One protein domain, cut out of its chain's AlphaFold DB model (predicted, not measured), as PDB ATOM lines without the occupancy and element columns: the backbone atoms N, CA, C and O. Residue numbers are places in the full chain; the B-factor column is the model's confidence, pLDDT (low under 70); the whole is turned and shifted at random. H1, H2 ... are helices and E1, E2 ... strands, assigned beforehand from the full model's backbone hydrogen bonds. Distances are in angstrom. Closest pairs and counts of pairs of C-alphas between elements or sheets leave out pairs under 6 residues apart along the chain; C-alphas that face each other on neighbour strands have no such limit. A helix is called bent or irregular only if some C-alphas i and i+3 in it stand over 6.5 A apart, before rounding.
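This is residues 14 to 102 and 248 to 291 of the 314 residues of the protein "Alpha beta hydrolase fold family protein" of Purpureocillium lilacinum (UniProt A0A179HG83). Two lobes sit side by side in a flat, partly open frame with the short helix H5 between them: one lobe is the helical hairpin H6 and H7 with the first part of the long helix H1 on it, the other a two-strand sheet, E1 and E2, with H3 packed on it and H2 crossing H3. Residues 30 to 36, of which 30 to 35 belong to H1, stick out before the chain returns to H2. The printed part has 133 residues with seven named helices and two named strands, in the order H1 H2 E1 H3 E2 H4 H5 H6 H7, and is mostly helix; E1 and E2 are parallel. It is only just compact, close to loose, with a radius of gyration of the C-alphas of 16.9 A and spans of 51 by 40 by 18 A.

H1, residues 14 to 35, begins with C-alpha 14 at (145.719, 140.765, 112.191) and is 31.8 A long, with a kink of 27 degrees near residue 29. It is irregular: C-alphas 31 and 34 are 7.8 A apart. H2 is residues 43 to 56, 19.9 A; E1 62 to 65; H3 69 to 80, 16.8 A; E2 85 to 89; H4 94 to 98. After the cut come H5, residues 248 to 256, 12.3 A, with C-alpha 248 at (155.594, 141.561, 133.142); H6, 263 to 276, 19.9 A; and H7, 282 to 289, 11.5 A, ending with C-alpha 289 at (150.212, 138.838, 119.988). H7 is only just irregular: C-alphas 283 and 286 are 6.8 A apart.

H1 touches H7 with residues 17 to 22 alone, closest at the C-alphas of Gly 21 and Ala 289, 4.8 A, the same way at a shallow tilt of 34 degrees, only just short of steep. H6 and H7 form a helical hairpin and touch, closest at the C-alphas of Arg 274 and Ala 282, 5.3 A. H2 touches H3, about perpendicular at 73 degrees, with the C-alphas of Ala 47 and Phe 77 closest at 4.8 A. E1, H3 and E2 make a strand-helix-strand unit, two parallel neighbour strands with a helix between them in the chain, and its crossover is right-handed. Across the strands N 64 and O 87 are 2.9 A apart, and N 86 and O 62 2.9 A, within hydrogen-bond range. H3 and H4 only just touch, with 3 pairs of C-alphas within 8 A, closest at Ala 72 and Tyr 94, 6.5 A. H5 touches H2, the closest C-alphas being those of Thr 43 and Asp 256, 6.4 A, and only just touches H7, with 3 pairs within 8 A, closest at Ala 250 and Phe 287, 6.8 A. H1 and H2 are apart. In H2, H3, H4, H5 and H6 every O i to N i+4 pair is within hydrogen-bond range; H1 has 16 of 18, and H7 1 of 4, beside 4 of 5 O i to N i+3 pairs.

The two C-alphas farthest apart are those of Tyr 15 and Gly 58, 51.4 A. Residues 103 to 247 are not printed, and C-alphas 102 and 248 are 18.2 A apart across the cut. Of the links that are printed whole, none is long. Mean pLDDT of the printed part is 91.4, and no printed residue is under 70.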
ATOM      1  N   VAL A  14     145.011 141.936 111.674       95.62
ATOM      2  CA  VAL A  14     145.719 140.765 112.191       95.62
ATOM      3  C   VAL A  14     147.210 140.808 111.820       95.62
ATOM      4  O   VAL A  14     148.045 140.511 112.672       95.62
ATOM      5  N   TYR A  15     147.566 141.302 110.627       95.19
ATOM      6  CA  TYR A  15     148.954 141.454 110.169       95.19
ATOM      7  C   TYR A  15     149.688 142.574 110.912       95.19
ATOM      8  O   TYR A  15     150.831 142.400 111.345       95.19
ATOM      9  N   ASP A  16     149.015 143.707 111.123       94.19
ATOM     10  CA  ASP A  16     149.541 144.827 111.917       94.19
ATOM     11  C   ASP A  16     149.777 144.392 113.372       94.19
ATOM     12  O   ASP A  16     150.805 144.699 113.978       94.19
ATOM     13  N   THR A  17     148.847 143.610 113.927       94.62
ATOM     14  CA  THR A  17     148.945 143.068 115.288       94.62
ATOM     15  C   THR A  17     150.087 142.059 115.406       94.62
ATOM     16  O   THR A  17     150.874 142.146 116.349       94.62
ATOM     17  N   TYR A  18     150.224 141.151 114.436       95.50
ATOM     18  CA  TYR A  18     151.291 140.149 114.393       95.50
ATOM     19  C   TYR A  18     152.680 140.790 114.273       95.50
ATOM     20  O   TYR A  18     153.575 140.517 115.073       95.50
ATOM     21  N   SER A  19     152.857 141.706 113.317       94.38
ATOM     22  CA  SER A  19     154.131 142.406 113.103       94.38
ATOM     23  C   SER A  19     154.530 143.276 114.300       94.38
ATOM     24  O   SER A  19     155.690 143.253 114.723       94.38
ATOM     25  N   ARG A  20     153.567 143.979 114.915       93.25
ATOM     26  CA  ARG A  20     153.778 144.708 116.175       93.25
ATOM     27  C   ARG A  20     154.161 143.767 117.317       93.25
ATOM     28  O   ARG A  20     155.024 144.128 118.113       93.25
ATOM     29  N   GLY A  21     153.538 142.593 117.398       93.06
ATOM     30  CA  GLY A  21     153.870 141.547 118.365       93.06
ATOM     31  C   GLY A  21     155.324 141.091 118.252       93.06
ATOM     32  O   GLY A  21     156.056 141.127 119.235       93.06
ATOM     33  N   ILE A  22     155.792 140.801 117.033       94.31
ATOM     34  CA  ILE A  22     157.197 140.440 116.777       94.31
ATOM     35  C   ILE A  22     158.142 141.558 117.230       94.31
ATOM     36  O   ILE A  22     159.156 141.294 117.878       94.31
ATOM     37  N   ALA A  23     157.829 142.810 116.889       92.75
ATOM     38  CA  ALA A  23     158.645 143.954 117.290       92.75
ATOM     39  C   ALA A  23     158.683 144.128 118.818       92.75
ATOM     40  O   ALA A  23     159.735 144.446 119.368       92.75
ATOM     41  N   TYR A  24     157.558 143.883 119.497       91.50
ATOM     42  CA  TYR A  24     157.451 143.916 120.954       91.50
ATOM     43  C   TYR A  24     158.325 142.833 121.600       91.50
ATOM     44  O   TYR A  24     159.197 143.160 122.405       91.50
ATOM     45  N   SER A  25     158.162 141.572 121.186       92.06
ATOM     46  CA  SER A  25     158.928 140.436 121.713       92.06
ATOM     47  C   SER A  25     160.431 140.635 121.538       92.06
ATOM     48  O   SER A  25     161.186 140.501 122.495       92.06
ATOM     49  N   ARG A  26     160.874 141.043 120.341       91.94
ATOM     50  CA  ARG A  26     162.299 141.282 120.052       91.94
ATOM     51  C   ARG A  26     162.894 142.422 120.872       91.94
ATOM     52  O   ARG A  26     164.048 142.330 121.277       91.94
ATOM     53  N   ALA A  27     162.129 143.491 121.105       91.69
ATOM     54  CA  ALA A  27     162.583 144.592 121.948       91.69
ATOM     55  C   ALA A  27     162.811 144.119 123.391       91.69
ATOM     56  O   ALA A  27     163.845 144.428 123.977       91.69
ATOM     57  N   CYS A  28     161.888 143.320 123.926       91.69
ATOM     58  CA  CYS A  28     162.006 142.754 125.265       91.69
ATOM     59  C   CYS A  28     163.145 141.744 125.392       91.69
ATOM     60  O   CYS A  28     163.895 141.798 126.361       91.69
ATOM     61  N   GLU A  29     163.323 140.866 124.405       92.31
ATOM     62  CA  GLU A  29     164.451 139.931 124.382       92.31
ATOM     63  C   GLU A  29     165.786 140.662 124.322       92.31
ATOM     64  O   GLU A  29     166.671 140.359 125.114       92.31
ATOM     65  N   GLY A  30     165.916 141.670 123.458       92.19
ATOM     66  CA  GLY A  30     167.129 142.482 123.382       92.19
ATOM     67  C   GLY A  30     167.434 143.222 124.687       92.19
ATOM     68  O   GLY A  30     168.585 143.245 125.110       92.19
ATOM     69  N   ALA A  31     166.412 143.786 125.338       91.69
ATOM     70  CA  ALA A  31     166.572 144.532 126.586       91.69
ATOM     71  C   ALA A  31     166.931 143.642 127.790       91.69
ATOM     72  O   ALA A  31     167.627 144.092 128.696       91.69
ATOM     73  N   LEU A  32     166.470 142.388 127.802       91.44
ATOM     74  CA  LEU A  32     166.591 141.488 128.955       91.44
ATOM     75  C   LEU A  32     167.613 140.356 128.758       91.44
ATOM     76  O   LEU A  32     167.834 139.577 129.688       91.44
ATOM     77  N   ASN A  33     168.249 140.270 127.584       88.50
ATOM     78  CA  ASN A  33     169.161 139.186 127.198       88.50
ATOM     79  C   ASN A  33     170.278 138.931 128.223       88.50
ATOM     80  O   ASN A  33     170.584 137.785 128.533       88.50
ATOM     81  N   GLU A  34     170.869 139.989 128.783       88.75
ATOM     82  CA  GLU A  34     172.008 139.872 129.709       88.75
ATOM     83  C   GLU A  34     171.638 139.259 131.069       88.75
ATOM     84  O   GLU A  34     172.515 138.816 131.805       88.75
ATOM     85  N   THR A  35     170.346 139.211 131.405       88.88
ATOM     86  CA  THR A  35     169.871 138.771 132.728       88.88
ATOM     87  C   THR A  35     169.392 137.323 132.776       88.88
ATOM     88  O   THR A  35     169.145 136.807 133.862       88.88
ATOM     89  N   ASP A  36     169.197 136.677 131.620       89.62
ATOM     90  CA  ASP A  36     168.519 135.372 131.466       89.62
ATOM     91  C   ASP A  36     167.087 135.322 132.059       89.62
ATOM     92  O   ASP A  36     166.441 134.274 132.073       89.62
ATOM     93  N   ILE A  37     166.525 136.451 132.519       90.50
ATOM     94  CA  ILE A  37     165.281 136.457 133.304       90.50
ATOM     95  C   ILE A  37     164.102 135.862 132.526       90.50
ATOM     96  O   ILE A  37     163.288 135.132 133.086       90.50
ATOM     97  N   LEU A  38     164.042 136.084 131.208       91.25
ATOM     98  CA  LEU A  38     162.959 135.607 130.341       91.25
ATOM     99  C   LEU A  38     162.831 134.075 130.302       91.25
ATOM    100  O   LEU A  38     161.741 133.561 130.031       91.25
ATOM    101  N   ALA A  39     163.903 133.339 130.607       92.62
ATOM    102  CA  ALA A  39     163.878 131.883 130.734       92.62
ATOM    103  C   ALA A  39     163.304 131.406 132.088       92.62
ATOM    104  O   ALA A  39     162.936 130.230 132.230       92.62
ATOM    105  N   HIS A  40     163.190 132.321 133.056       93.44
ATOM    106  CA  HIS A  40     162.921 132.081 134.474       93.44
ATOM    107  C   HIS A  40     161.659 132.780 135.021       93.44
ATOM    108  O   HIS A  40     161.364 132.650 136.200       93.44
ATOM    109  N   ILE A  41     160.865 133.458 134.183       92.31
ATOM    110  CA  ILE A  41     159.640 134.177 134.604       92.31
ATOM    111  C   ILE A  41     158.332 133.376 134.486       92.31
ATOM    112  O   ILE A  41     157.251 133.954 134.543       92.31
ATOM    113  N   SER A  42     158.363 132.060 134.266       93.62
ATOM    114  CA  SER A  42     157.104 131.300 134.190       93.62
ATOM    115  C   SER A  42     156.441 131.169 135.560       93.62
ATOM    116  O   SER A  42     157.084 131.276 136.608       93.62
ATOM    117  N   THR A  43     155.150 130.860 135.580       94.44
ATOM    118  CA  THR A  43     154.405 130.573 136.815       94.44
ATOM    119  C   THR A  43     155.014 129.408 137.598       94.44
ATOM    120  O   THR A  43     154.937 129.376 138.824       94.44
ATOM    121  N   ALA A  44     155.670 128.458 136.920       93.50
ATOM    122  CA  ALA A  44     156.373 127.359 137.582       93.50
ATOM    123  C   ALA A  44     157.570 127.841 138.421       93.50
ATOM    124  O   ALA A  44     157.839 127.268 139.475       93.50
ATOM    125  N   TYR A  45     158.278 128.885 137.979       95.12
ATOM    126  CA  TYR A  45     159.338 129.510 138.774       95.12
ATOM    127  C   TYR A  45     158.767 130.313 139.937       95.12
ATOM    128  O   TYR A  45     159.156 130.062 141.071       95.12
ATOM    129  N   HIS A  46     157.742 131.129 139.696       95.12
ATOM    130  CA  HIS A  46     157.055 131.849 140.771       95.12
ATOM    131  C   HIS A  46     156.509 130.906 141.862       95.12
ATOM    132  O   HIS A  46     156.539 131.226 143.047       95.12
ATOM    133  N   ALA A  47     156.044 129.706 141.496       95.75
ATOM    134  CA  ALA A  47     155.630 128.689 142.461       95.75
ATOM    135  C   ALA A  47     156.804 128.125 143.291       95.75
ATOM    136  O   ALA A  47     156.609 127.759 144.449       95.75
ATOM    137  N   ARG A  48     158.019 128.051 142.732       95.88
ATOM    138  CA  ARG A  48     159.238 127.701 143.485       95.88
ATOM    139  C   ARG A  48     159.655 128.835 144.414       95.88
ATOM    140  O   ARG A  48     160.000 128.563 145.557       95.88
ATOM    141  N   ASP A  49     159.525 130.082 143.976       95.69
ATOM    142  CA  ASP A  49     159.792 131.244 144.830       95.69
ATOM    143  C   ASP A  49     158.834 131.270 146.027       95.69
ATOM    144  O   ASP A  49     159.243 131.506 147.160       95.69
ATOM    145  N   MET A  50     157.558 130.924 145.812       96.62
ATOM    146  CA  MET A  50     156.598 130.744 146.904       96.62
ATOM    147  C   MET A  50     157.018 129.658 147.901       96.62
ATOM    148  O   MET A  50     156.723 129.795 149.087       96.62
ATOM    149  N   LEU A  51     157.672 128.582 147.447       97.38
ATOM    150  CA  LEU A  51     158.178 127.530 148.333       97.38
ATOM    151  C   LEU A  51     159.324 128.058 149.196       97.38
ATOM    152  O   LEU A  51     159.303 127.858 150.407       97.38
ATOM    153  N   GLU A  52     160.260 128.783 148.588       96.31
ATOM    154  CA  GLU A  52     161.375 129.402 149.304       96.31
ATOM    155  C   GLU A  52     160.871 130.419 150.337       96.31
ATOM    156  O   GLU A  52     161.266 130.376 151.499       96.31
ATOM    157  N   ILE A  53     159.913 131.279 149.966       94.44
ATOM    158  CA  ILE A  53     159.270 132.216 150.903       94.44
ATOM    159  C   ILE A  53     158.632 131.457 152.073       94.44
ATOM    160  O   ILE A  53     158.759 131.863 153.230       94.44
ATOM    161  N   LEU A  54     157.941 130.352 151.792       96.31
ATOM    162  CA  LEU A  54     157.290 129.530 152.807       96.31
ATOM    163  C   LEU A  54     158.310 128.911 153.784       96.31
ATOM    164  O   LEU A  54     158.083 128.928 154.996       96.31
ATOM    165  N   ASP A  55     159.440 128.421 153.270       96.06
ATOM    166  CA  ASP A  55     160.529 127.840 154.064       96.06
ATOM    167  C   ASP A  55     161.238 128.898 154.922       96.06
ATOM    168  O   ASP A  55     161.389 128.712 156.133       96.06
ATOM    169  N   GLN A  56     161.580 130.051 154.342       95.31
ATOM    170  CA  GLN A  56     162.257 131.148 155.050       95.31
ATOM    171  C   GLN A  56     161.375 131.813 156.115       95.31
ATOM    172  O   GLN A  56     161.874 132.341 157.107       95.31
ATOM    173  N   THR A  57     160.052 131.761 155.951       94.44
ATOM    174  CA  THR A  57     159.094 132.250 156.958       94.44
ATOM    175  C   THR A  57     158.767 131.213 158.040       94.44
ATOM    176  O   THR A  57     158.012 131.505 158.968       94.44
ATOM    177  N   GLY A  58     159.350 130.008 157.968       95.31
ATOM    178  CA  GLY A  58     159.180 128.951 158.967       95.31
ATOM    179  C   GLY A  58     157.815 128.259 158.919       95.31
ATOM    180  O   GLY A  58     157.401 127.619 159.891       95.31
ATOM    181  N   HIS A  59     157.084 128.379 157.811       96.19
ATOM    182  CA  HIS A  59     155.784 127.744 157.641       96.19
ATOM    183  C   HIS A  59     155.927 126.370 156.974       96.19
ATOM    184  O   HIS A  59     156.427 126.224 155.866       96.19
ATOM    185  N   ALA A  60     155.416 125.318 157.614       95.88
ATOM    186  CA  ALA A  60     155.472 123.978 157.024       95.88
ATOM    187  C   ALA A  60     154.569 123.839 155.783       95.88
ATOM    188  O   ALA A  60     154.912 123.130 154.836       95.88
ATOM    189  N   LYS A  61     153.409 124.510 155.777       97.75
ATOM    190  CA  LYS A  61     152.404 124.413 154.713       97.75
ATOM    191  C   LYS A  61     151.796 125.766 154.363       97.75
ATOM    192  O   LYS A  61     151.605 126.628 155.222       97.75
ATOM    193  N   LEU A  62     151.451 125.908 153.091       96.75
ATOM    194  CA  LEU A  62     150.893 127.094 152.479       96.75
ATOM    195  C   LEU A  62     149.395 127.228 152.788       96.75
ATOM    196  O   LEU A  62     148.591 126.328 152.520       96.75
ATOM    197  N   ARG A  63     149.022 128.404 153.295       95.56
ATOM    198  CA  ARG A  63     147.644 128.901 153.365       95.56
ATOM    199  C   ARG A  63     147.541 130.076 152.401       95.56
ATOM    200  O   ARG A  63     148.031 131.157 152.708       95.56
ATOM    201  N   TYR A  64     146.964 129.847 151.224       94.56
ATOM    202  CA  TYR A  64     147.052 130.787 150.107       94.56
ATOM    203  C   TYR A  64     145.689 131.250 149.607       94.56
ATOM    204  O   TYR A  64     144.780 130.452 149.357       94.56
ATOM    205  N   TRP A  65     145.589 132.563 149.412       92.94
ATOM    206  CA  TRP A  65     144.448 133.225 148.805       92.94
ATOM    207  C   TRP A  65     144.916 134.009 147.580       92.94
ATOM    208  O   TRP A  65     145.498 135.082 147.701       92.94
ATOM    209  N   GLY A  66     144.695 133.434 146.399       89.44
ATOM    210  CA  GLY A  66     145.011 134.066 145.122       89.44
ATOM    211  C   GLY A  66     143.785 134.709 144.484       89.44
ATOM    212  O   GLY A  66     142.660 134.244 144.670       89.44
ATOM    213  N   PHE A  67     144.019 135.734 143.667       88.12
ATOM    214  CA  PHE A  67     143.005 136.376 142.829       88.12
ATOM    215  C   PHE A  67     143.482 136.432 141.386       88.12
ATOM    216  O   PHE A  67     144.664 136.666 141.143       88.12
ATOM    217  N   SER A  68     142.564 136.263 140.430       87.94
ATOM    218  CA  SER A  68     142.892 136.299 138.999       87.94
ATOM    219  C   SER A  68     144.068 135.351 138.687       87.94
ATOM    220  O   SER A  68     144.024 134.194 139.110       87.94
ATOM    221  N   TYR A  69     145.130 135.829 138.029       89.25
ATOM    222  CA  TYR A  69     146.392 135.110 137.813       89.25
ATOM    223  C   TYR A  69     146.915 134.392 139.071       89.25
ATOM    224  O   TYR A  69     147.357 133.247 138.990       89.25
ATOM    225  N   GLY A  70     146.778 134.995 140.256       91.81
ATOM    226  CA  GLY A  70     147.191 134.380 141.519       91.81
ATOM    227  C   GLY A  70     146.546 133.011 141.767       91.81
ATOM    228  O   GLY A  70     147.147 132.134 142.372       91.81
ATOM    229  N   THR A  71     145.349 132.750 141.244       91.12
ATOM    230  CA  THR A  71     144.728 131.419 141.370       91.12
ATOM    231  C   THR A  71     145.358 130.364 140.460       91.12
ATOM    232  O   THR A  71     145.393 129.190 140.845       91.12
ATOM    233  N   ALA A  72     145.893 130.766 139.299       91.00
ATOM    234  CA  ALA A  72     146.727 129.920 138.444       91.00
ATOM    235  C   ALA A  72     148.055 129.608 139.143       91.00
ATOM    236  O   ALA A  72     148.440 128.443 139.222       91.00
ATOM    237  N   LEU A  73     148.682 130.622 139.749       94.00
ATOM    238  CA  LEU A  73     149.901 130.478 140.547       94.00
ATOM    239  C   LEU A  73     149.715 129.538 141.747       94.00
ATOM    240  O   LEU A  73     150.491 128.602 141.934       94.00
ATOM    241  N   GLY A  74     148.645 129.714 142.521       93.81
ATOM    242  CA  GLY A  74     148.315 128.804 143.616       93.81
ATOM    243  C   GLY A  74     148.080 127.363 143.136       93.81
ATOM    244  O   GLY A  74     148.483 126.406 143.795       93.81
ATOM    245  N   GLY A  75     147.476 127.202 141.957       92.12
ATOM    246  CA  GLY A  75     147.325 125.906 141.299       92.12
ATOM    247  C   GLY A  75     148.639 125.252 140.911       92.12
ATOM    248  O   GLY A  75     148.846 124.075 141.193       92.12
ATOM    249  N   ALA A  76     149.534 126.026 140.297       92.94
ATOM    250  CA  ALA A  76     150.883 125.592 139.965       92.94
ATOM    251  C   ALA A  76     151.648 125.142 141.214       92.94
ATOM    252  O   ALA A  76     152.243 124.065 141.206       92.94
ATOM    253  N   PHE A  77     151.567 125.915 142.303       94.94
ATOM    254  CA  PHE A  77     152.159 125.541 143.587       94.94
ATOM    255  C   PHE A  77     151.608 124.207 144.094       94.94
ATOM    256  O   PHE A  77     152.379 123.313 144.425       94.94
ATOM    257  N   ALA A  78     150.282 124.038 144.109       94.12
ATOM    258  CA  ALA A  78     149.657 122.795 144.556       94.12
ATOM    259  C   ALA A  78     150.011 121.590 143.666       94.12
ATOM    260  O   ALA A  78     150.101 120.472 144.166       94.12
ATOM    261  N   GLY A  79     150.222 121.811 142.364       91.88
ATOM    262  CA  GLY A  79     150.654 120.776 141.427       91.88
ATOM    263  C   GLY A  79     152.113 120.348 141.613       91.88
ATOM    264  O   GLY A  79     152.412 119.165 141.480       91.88
ATOM    265  N   LEU A  80     153.013 121.286 141.929       93.94
ATOM    266  CA  LEU A  80     154.443 121.011 142.136       93.94
ATOM    267  C   LEU A  80     154.758 120.527 143.558       93.94
ATOM    268  O   LEU A  80     155.639 119.689 143.734       93.94
ATOM    269  N   PHE A  81     154.048 121.043 144.564       96.31
ATOM    270  CA  PHE A  81     154.329 120.828 145.987       96.31
ATOM    271  C   PHE A  81     153.065 120.453 146.777       96.31
ATOM    272  O   PHE A  81     152.705 121.146 147.735       96.31
ATOM    273  N   PRO A  82     152.368 119.358 146.422       96.19
ATOM    274  CA  PRO A  82     151.082 119.006 147.031       96.19
ATOM    275  C   PRO A  82     151.158 118.834 148.558       96.19
ATOM    276  O   PRO A  82     150.265 119.285 149.275       96.19
ATOM    277  N   ASP A  83     152.257 118.279 149.080       97.38
ATOM    278  CA  ASP A  83     152.460 118.078 150.527       97.38
ATOM    279  C   ASP A  83     152.681 119.382 151.306       97.38
ATOM    280  O   ASP A  83     152.544 119.426 152.535       97.38
ATOM    281  N   ARG A  84     152.994 120.467 150.589       97.75
ATOM    282  CA  ARG A  84     153.225 121.805 151.136       97.75
ATOM    283  C   ARG A  84     151.965 122.665 151.115       97.75
ATOM    284  O   ARG A  84     152.061 123.852 151.389       97.75
ATOM    285  N   VAL A  85     150.784 122.108 150.838       96.94
ATOM    286  CA  VAL A  85     149.508 122.843 150.853       96.94
ATOM    287  C   VAL A  85     148.683 122.484 152.089       96.94
ATOM    288  O   VAL A  85     148.464 121.315 152.400       96.94
ATOM    289  N   GLU A  86     148.195 123.504 152.796       96.81
ATOM    290  CA  GLU A  86     147.186 123.347 153.852       96.81
ATOM    291  C   GLU A  86     145.803 123.779 153.357       96.81
ATOM    292  O   GLU A  86     144.835 123.031 153.483       96.81
ATOM    293  N   ARG A  87     145.700 124.993 152.797       94.38
ATOM    294  CA  ARG A  87     144.449 125.560 152.271       94.38
ATOM    295  C   ARG A  87     144.729 126.414 151.042       94.38
ATOM    296  O   ARG A  87     145.633 127.248 151.061       94.38
ATOM    297  N   LEU A  88     143.910 126.234 150.011       91.06
ATOM    298  CA  LEU A  88     144.016 126.943 148.743       91.06
ATOM    299  C   LEU A  88     142.622 127.258 148.195       91.06
ATOM    300  O   LEU A  88     141.766 126.375 148.139       91.06
ATOM    301  N   VAL A  89     142.409 128.496 147.755       85.88
ATOM    302  CA  VAL A  89     141.223 128.881 146.977       85.88
ATOM    303  C   VAL A  89     141.574 128.876 145.490       85.88
ATOM    304  O   VAL A  89     142.537 129.517 145.073       85.88
ATOM    305  N   ARG A  90     140.776 128.169 144.685       76.50
ATOM    306  CA  ARG A  90     140.934 128.054 143.229       76.50
ATOM    307  C   ARG A  90     139.647 128.460 142.518       76.50
ATOM    308  O   ARG A  90     138.579 127.991 142.899       76.50
ATOM    309  N   ASN A  91     139.764 129.216 141.425       78.44
ATOM    310  CA  ASN A  91     138.636 129.530 140.541       78.44
ATOM    311  C   ASN A  91     138.958 129.508 139.025       78.44
ATOM    312  O   ASN A  91     138.070 129.823 138.242       78.44
ATOM    313  N   VAL A  92     140.171 129.121 138.598       82.19
ATOM    314  CA  VAL A  92     140.545 129.033 137.167       82.19
ATOM    315  C   VAL A  92     140.638 127.594 136.657       82.19
ATOM    316  O   VAL A  92     140.987 126.663 137.398       82.19
ATOM    317  N   ASP A  93     140.376 127.405 135.363       85.56
ATOM    318  CA  ASP A  93     140.705 126.176 134.638       85.56
ATOM    319  C   ASP A  93     142.202 126.164 134.284       85.56
ATOM    320  O   ASP A  93     142.684 126.966 133.486       85.56
ATOM    321  N   TYR A  94     142.955 125.246 134.895       85.75
ATOM    322  CA  TYR A  94     144.403 125.158 134.706       85.75
ATOM    323  C   TYR A  94     144.801 124.616 133.337       85.75
ATOM    324  O   TYR A  94     145.811 125.055 132.791       85.75
ATOM    325  N   LYS A  95     144.023 123.687 132.762       83.62
ATOM    326  CA  LYS A  95     144.319 123.175 131.415       83.62
ATOM    327  C   LYS A  95     144.164 124.291 130.403       83.62
ATOM    328  O   LYS A  95     144.960 124.416 129.483       83.62
ATOM    329  N   GLU A  96     143.152 125.114 130.605       82.19
ATOM    330  CA  GLU A  96     142.914 126.255 129.755       82.19
ATOM    331  C   GLU A  96     143.980 127.346 129.929       82.19
ATOM    332  O   GLU A  96     144.515 127.819 128.928       82.19
ATOM    333  N   TRP A  97     144.332 127.721 131.166       84.38
ATOM    334  CA  TRP A  97     145.359 128.738 131.429       84.38
ATOM    335  C   TRP A  97     146.710 128.356 130.808       84.38
ATOM    336  O   TRP A  97     147.225 129.070 129.948       84.38
ATOM    337  N   PHE A  98     147.247 127.190 131.177       84.31
ATOM    338  CA  PHE A  98     148.551 126.724 130.686       84.31
ATOM    339  C   PHE A  98     148.504 126.236 129.229       84.31
ATOM    340  O   PHE A  98     149.539 126.066 128.591       84.31
ATOM    341  N   GLY A  99     147.306 126.044 128.672       80.19
ATOM    342  CA  GLY A  99     147.090 125.738 127.260       80.19
ATOM    343  C   GLY A  99     147.024 126.963 126.343       80.19
ATOM    344  O   GLY A  99     146.843 126.784 125.141       80.19
ATOM    345  N   GLY A 100     147.127 128.196 126.862       74.81
ATOM    346  CA  GLY A 100     146.946 129.421 126.060       74.81
ATOM    347  C   GLY A 100     145.484 129.674 125.657       74.81
ATOM    348  O   GLY A 100     145.202 130.346 124.664       74.81
ATOM    349  N   GLY A 101     144.567 129.075 126.419       70.00
ATOM    350  CA  GLY A 101     143.123 128.980 126.261       70.00
ATOM    351  C   GLY A 101     142.366 130.304 126.413       70.00
ATOM    352  O   GLY A 101     142.059 130.991 125.445       70.00
ATOM    353  N   LEU A 102     142.023 130.646 127.649       73.44
ATOM    354  CA  LEU A 102     141.178 131.786 128.027       73.44
ATOM    355  C   LEU A 102     139.778 131.841 127.355       73.44
ATOM    356  O   LEU A 102     139.132 132.887 127.385       73.44
ATOM    357  N   ALA A 248     155.365 142.732 132.299       87.38
ATOM    358  CA  ALA A 248     155.594 141.561 133.142       87.38
ATOM    359  C   ALA A 248     154.536 140.474 132.919       87.38
ATOM    360  O   ALA A 248     154.885 139.321 132.667       87.38
ATOM    361  N   LEU A 249     153.243 140.829 132.943       85.81
ATOM    362  CA  LEU A 249     152.173 139.845 132.734       85.81
ATOM    363  C   LEU A 249     152.265 139.207 131.343       85.81
ATOM    364  O   LEU A 249     152.112 137.994 131.219       85.81
ATOM    365  N   ALA A 250     152.560 140.003 130.312       86.81
ATOM    366  CA  ALA A 250     152.790 139.482 128.970       86.81
ATOM    367  C   ALA A 250     153.967 138.493 128.963       86.81
ATOM    368  O   ALA A 250     153.812 137.368 128.498       86.81
ATOM    369  N   GLY A 251     155.106 138.863 129.558       90.25
ATOM    370  CA  GLY A 251     156.273 137.990 129.678       90.25
ATOM    371  C   GLY A 251     155.962 136.655 130.364       90.25
ATOM    372  O   GLY A 251     156.328 135.602 129.837       90.25
ATOM    373  N   ILE A 252     155.239 136.690 131.490       91.00
ATOM    374  CA  ILE A 252     154.811 135.498 132.243       91.00
ATOM    375  C   ILE A 252     153.905 134.614 131.381       91.00
ATOM    376  O   ILE A 252     154.153 133.418 131.241       91.00
ATOM    377  N   MET A 253     152.886 135.191 130.739       87.75
ATOM    378  CA  MET A 253     151.961 134.433 129.888       87.75
ATOM    379  C   MET A 253     152.679 133.771 128.704       87.75
ATOM    380  O   MET A 253     152.416 132.608 128.389       87.75
ATOM    381  N   CYS A 254     153.641 134.467 128.095       89.50
ATOM    382  CA  CYS A 254     154.478 133.922 127.025       89.50
ATOM    383  C   CYS A 254     155.513 132.894 127.510       89.50
ATOM    384  O   CYS A 254     156.142 132.215 126.697       89.50
ATOM    385  N   ALA A 255     155.768 132.816 128.816       91.19
ATOM    386  CA  ALA A 255     156.592 131.780 129.427       91.19
ATOM    387  C   ALA A 255     155.757 130.539 129.799       91.19
ATOM    388  O   ALA A 255     156.264 129.418 129.723       91.19
ATOM    389  N   ASP A 256     154.481 130.731 130.141       89.19
ATOM    390  CA  ASP A 256     153.550 129.668 130.524       89.19
ATOM    391  C   ASP A 256     152.988 128.876 129.342       89.19
ATOM    392  O   ASP A 256     152.832 127.659 129.446       89.19
ATOM    393  N   ALA A 257     152.686 129.539 128.224       83.88
ATOM    394  CA  ALA A 257     152.011 128.928 127.080       83.88
ATOM    395  C   ALA A 257     152.872 128.951 125.806       83.88
ATOM    396  O   ALA A 257     153.819 129.725 125.672       83.88
ATOM    397  N   ARG A 258     152.557 128.072 124.841       85.44
ATOM    398  CA  ARG A 258     153.175 128.116 123.504       85.44
ATOM    399  C   ARG A 258     152.602 129.302 122.723       85.44
ATOM    400  O   ARG A 258     151.385 129.421 122.611       85.44
ATOM    401  N   ALA A 259     153.476 130.134 122.167       87.94
ATOM    402  CA  ALA A 259     153.094 131.184 121.229       87.94
ATOM    403  C   ALA A 259     152.778 130.609 119.837       87.94
ATOM    404  O   ALA A 259     153.198 129.499 119.515       87.94
ATOM    405  N   ALA A 260     152.073 131.377 119.005       91.56
ATOM    406  CA  ALA A 260     151.997 131.085 117.575       91.56
ATOM    407  C   ALA A 260     153.374 131.313 116.923       91.56
ATOM    408  O   ALA A 260     154.017 132.340 117.162       91.56
ATOM    409  N   GLU A 261     153.817 130.357 116.109       92.00
ATOM    410  CA  GLU A 261     155.141 130.347 115.468       92.00
ATOM    411  C   GLU A 261     155.119 130.930 114.048       92.00
ATOM    412  O   GLU A 261     156.162 131.279 113.494       92.00
ATOM    413  N   SER A 262     153.930 131.067 113.461       95.50
ATOM    414  CA  SER A 262     153.729 131.632 112.131       95.50
ATOM    415  C   SER A 262     152.534 132.578 112.094       95.50
ATOM    416  O   SER A 262     151.707 132.618 113.011       95.50
ATOM    417  N   LEU A 263     152.437 133.338 111.001       96.06
ATOM    418  CA  LEU A 263     151.277 134.181 110.747       96.06
ATOM    419  C   LEU A 263     150.001 133.338 110.622       96.06
ATOM    420  O   LEU A 263     149.013 133.671 111.266       96.06
ATOM    421  N   ASP A 264     150.048 132.222 109.892       97.38
ATOM    422  CA  ASP A 264     148.905 131.320 109.711       97.38
ATOM    423  C   ASP A 264     148.401 130.758 111.053       97.38
ATOM    424  O   ASP A 264     147.196 130.705 111.310       97.38
ATOM    425  N   GLU A 265     149.318 130.374 111.952       95.81
ATOM    426  CA  GLU A 265     148.950 129.936 113.302       95.81
ATOM    427  C   GLU A 265     148.325 131.072 114.119       95.81
ATOM    428  O   GLU A 265     147.363 130.851 114.860       95.81
ATOM    429  N   PHE A 266     148.852 132.292 113.991       95.38
ATOM    430  CA  PHE A 266     148.311 133.453 114.685       95.38
ATOM    431  C   PHE A 266     146.920 133.829 114.158       95.38
ATOM    432  O   PHE A 266     146.013 134.072 114.952       95.38
ATOM    433  N   GLU A 267     146.703 133.802 112.844       95.88
ATOM    434  CA  GLU A 267     145.384 133.996 112.239       95.88
ATOM    435  C   GLU A 267     144.389 132.954 112.757       95.88
ATOM    436  O   GLU A 267     143.325 133.325 113.262       95.88
ATOM    437  N   ALA A 268     144.763 131.669 112.737       95.00
ATOM    438  CA  ALA A 268     143.933 130.588 113.262       95.00
ATOM    439  C   ALA A 268     143.588 130.787 114.747       95.00
ATOM    440  O   ALA A 268     142.437 130.588 115.144       95.00
ATOM    441  N   TYR A 269     144.556 131.228 115.556       92.62
ATOM    442  CA  TYR A 269     144.348 131.584 116.958       92.62
ATOM    443  C   TYR A 269     143.343 132.734 117.114       92.62
ATOM    444  O   TYR A 269     142.390 132.615 117.884       92.62
ATOM    445  N   THR A 270     143.510 133.833 116.372       93.81
ATOM    446  CA  THR A 270     142.597 134.983 116.474       93.81
ATOM    447  C   THR A 270     141.180 134.653 116.014       93.81
ATOM    448  O   THR A 270     140.215 135.100 116.636       93.81
ATOM    449  N   GLU A 271     141.033 133.838 114.968       94.12
ATOM    450  CA  GLU A 271     139.727 133.389 114.499       94.12
ATOM    451  C   GLU A 271     139.065 132.460 115.522       94.12
ATOM    452  O   GLU A 271     137.867 132.562 115.780       94.12
ATOM    453  N   ASP A 272     139.841 131.605 116.187       92.44
ATOM    454  CA  ASP A 272     139.322 130.767 117.262       92.44
ATOM    455  C   ASP A 272     138.794 131.571 118.459       92.44
ATOM    456  O   ASP A 272     137.692 131.306 118.955       92.44
ATOM    457  N   LEU A 273     139.515 132.617 118.877       92.62
ATOM    458  CA  LEU A 273     139.031 133.536 119.911       92.62
ATOM    459  C   LEU A 273     137.724 134.220 119.489       92.62
ATOM    460  O   LEU A 273     136.791 134.322 120.287       92.62
ATOM    461  N   ARG A 274     137.634 134.666 118.231       92.69
ATOM    462  CA  ARG A 274     136.438 135.317 117.673       92.69
ATOM    463  C   ARG A 274     135.234 134.386 117.596       92.69
ATOM    464  O   ARG A 274     134.117 134.832 117.835       92.69
ATOM    465  N   ARG A 275     135.442 133.099 117.315       92.75
ATOM    466  CA  ARG A 275     134.371 132.092 117.383       92.75
ATOM    467  C   ARG A 275     133.922 131.814 118.817       92.75
ATOM    468  O   ARG A 275     132.760 131.482 119.028       92.75
ATOM    469  N   SER A 276     134.823 131.963 119.786       91.69
ATOM    470  CA  SER A 276     134.559 131.657 121.198       91.69
ATOM    471  C   SER A 276     133.731 132.726 121.923       91.69
ATOM    472  O   SER A 276     133.114 132.424 122.942       91.69
ATOM    473  N   SER A 277     133.699 133.969 121.430       94.00
ATOM    474  CA  SER A 277     132.860 135.038 121.989       94.00
ATOM    475  C   SER A 277     132.421 136.032 120.927       94.00
ATOM    476  O   SER A 277     133.239 136.571 120.177       94.00
ATOM    477  N   ARG A 278     131.122 136.347 120.947       91.12
ATOM    478  CA  ARG A 278     130.488 137.319 120.046       91.12
ATOM    479  C   ARG A 278     131.000 138.738 120.270       91.12
ATOM    480  O   ARG A 278     130.986 139.536 119.337       91.12
ATOM    481  N   TRP A 279     131.406 139.063 121.499       90.88
ATOM    482  CA  TRP A 279     131.711 140.441 121.892       90.88
ATOM    483  C   TRP A 279     133.188 140.686 122.165       90.88
ATOM    484  O   TRP A 279     133.710 141.719 121.752       90.88
ATOM    485  N   MET A 280     133.861 139.760 122.848       91.69
ATOM    486  CA  MET A 280     135.194 139.982 123.414       91.69
ATOM    487  C   MET A 280     136.299 139.188 122.720       91.69
ATOM    488  O   MET A 280     137.469 139.486 122.967       91.69
ATOM    489  N   GLY A 281     135.971 138.237 121.839       92.94
ATOM    490  CA  GLY A 281     136.953 137.351 121.207       92.94
ATOM    491  C   GLY A 281     138.110 138.098 120.539       92.94
ATOM    492  O   GLY A 281     139.271 137.910 120.896       92.94
ATOM    493  N   ALA A 282     137.801 139.041 119.645       93.12
ATOM    494  CA  ALA A 282     138.821 139.829 118.948       93.12
ATOM    495  C   ALA A 282     139.681 140.693 119.891       93.12
ATOM    496  O   ALA A 282     140.854 140.942 119.620       93.12
ATOM    497  N   THR A 283     139.120 141.142 121.018       91.38
ATOM    498  CA  THR A 283     139.834 142.001 121.978       91.38
ATOM    499  C   THR A 283     140.898 141.266 122.789       91.38
ATOM    500  O   THR A 283     141.664 141.941 123.467       91.38
ATOM    501  N   HIS A 284     140.929 139.928 122.736       89.75
ATOM    502  CA  HIS A 284     141.874 139.073 123.469       89.75
ATOM    503  C   HIS A 284     143.041 138.577 122.608       89.75
ATOM    504  O   HIS A 284     143.927 137.886 123.106       89.75
ATOM    505  N   ALA A 285     143.063 138.931 121.320       90.81
ATOM    506  CA  ALA A 285     144.178 138.608 120.436       90.81
ATOM    507  C   ALA A 285     145.499 139.263 120.886       90.81
ATOM    508  O   ALA A 285     146.572 138.772 120.543       90.81
ATOM    509  N   ASP A 286     145.425 140.345 121.670       86.50
ATOM    510  CA  ASP A 286     146.567 141.054 122.250       86.50
ATOM    511  C   ASP A 286     147.430 140.167 123.161       86.50
ATOM    512  O   ASP A 286     148.655 140.287 123.126       86.50
ATOM    513  N   PHE A 287     146.818 139.240 123.907       86.00
ATOM    514  CA  PHE A 287     147.541 138.289 124.753       86.00
ATOM    515  C   PHE A 287     148.459 137.375 123.943       86.00
ATOM    516  O   PHE A 287     149.644 137.270 124.246       86.00
ATOM    517  N   GLY A 288     147.935 136.742 122.888       88.81
ATOM    518  CA  GLY A 288     148.750 135.912 122.000       88.81
ATOM    519  C   GLY A 288     149.751 136.737 121.189       88.81
ATOM    520  O   GLY A 288     150.886 136.310 120.987       88.81
ATOM    521  N   ALA A 289     149.360 137.945 120.769       91.38
ATOM    522  CA  ALA A 289     150.212 138.838 119.988       91.38
ATOM    523  C   ALA A 289     151.467 139.277 120.749       91.38
ATOM    524  O   ALA A 289     152.518 139.443 120.143       91.38
ATOM    525  N   ALA A 290     151.397 139.443 122.071       88.06
ATOM    526  CA  ALA A 290     152.572 139.797 122.864       88.06
ATOM    527  C   ALA A 290     153.650 138.694 122.888       88.06
ATOM    528  O   ALA A 290     154.775 138.969 123.291       88.06
ATOM    529  N   CYS A 291     153.316 137.473 122.452       91.00
ATOM    530  CA  CYS A 291     154.210 136.318 122.475       91.00
ATOM    531  C   CYS A 291     154.776 135.934 121.105       91.00
ATOM    532  O   CYS A 291     155.713 135.136 121.042       91.00
TER     533      CYS A 291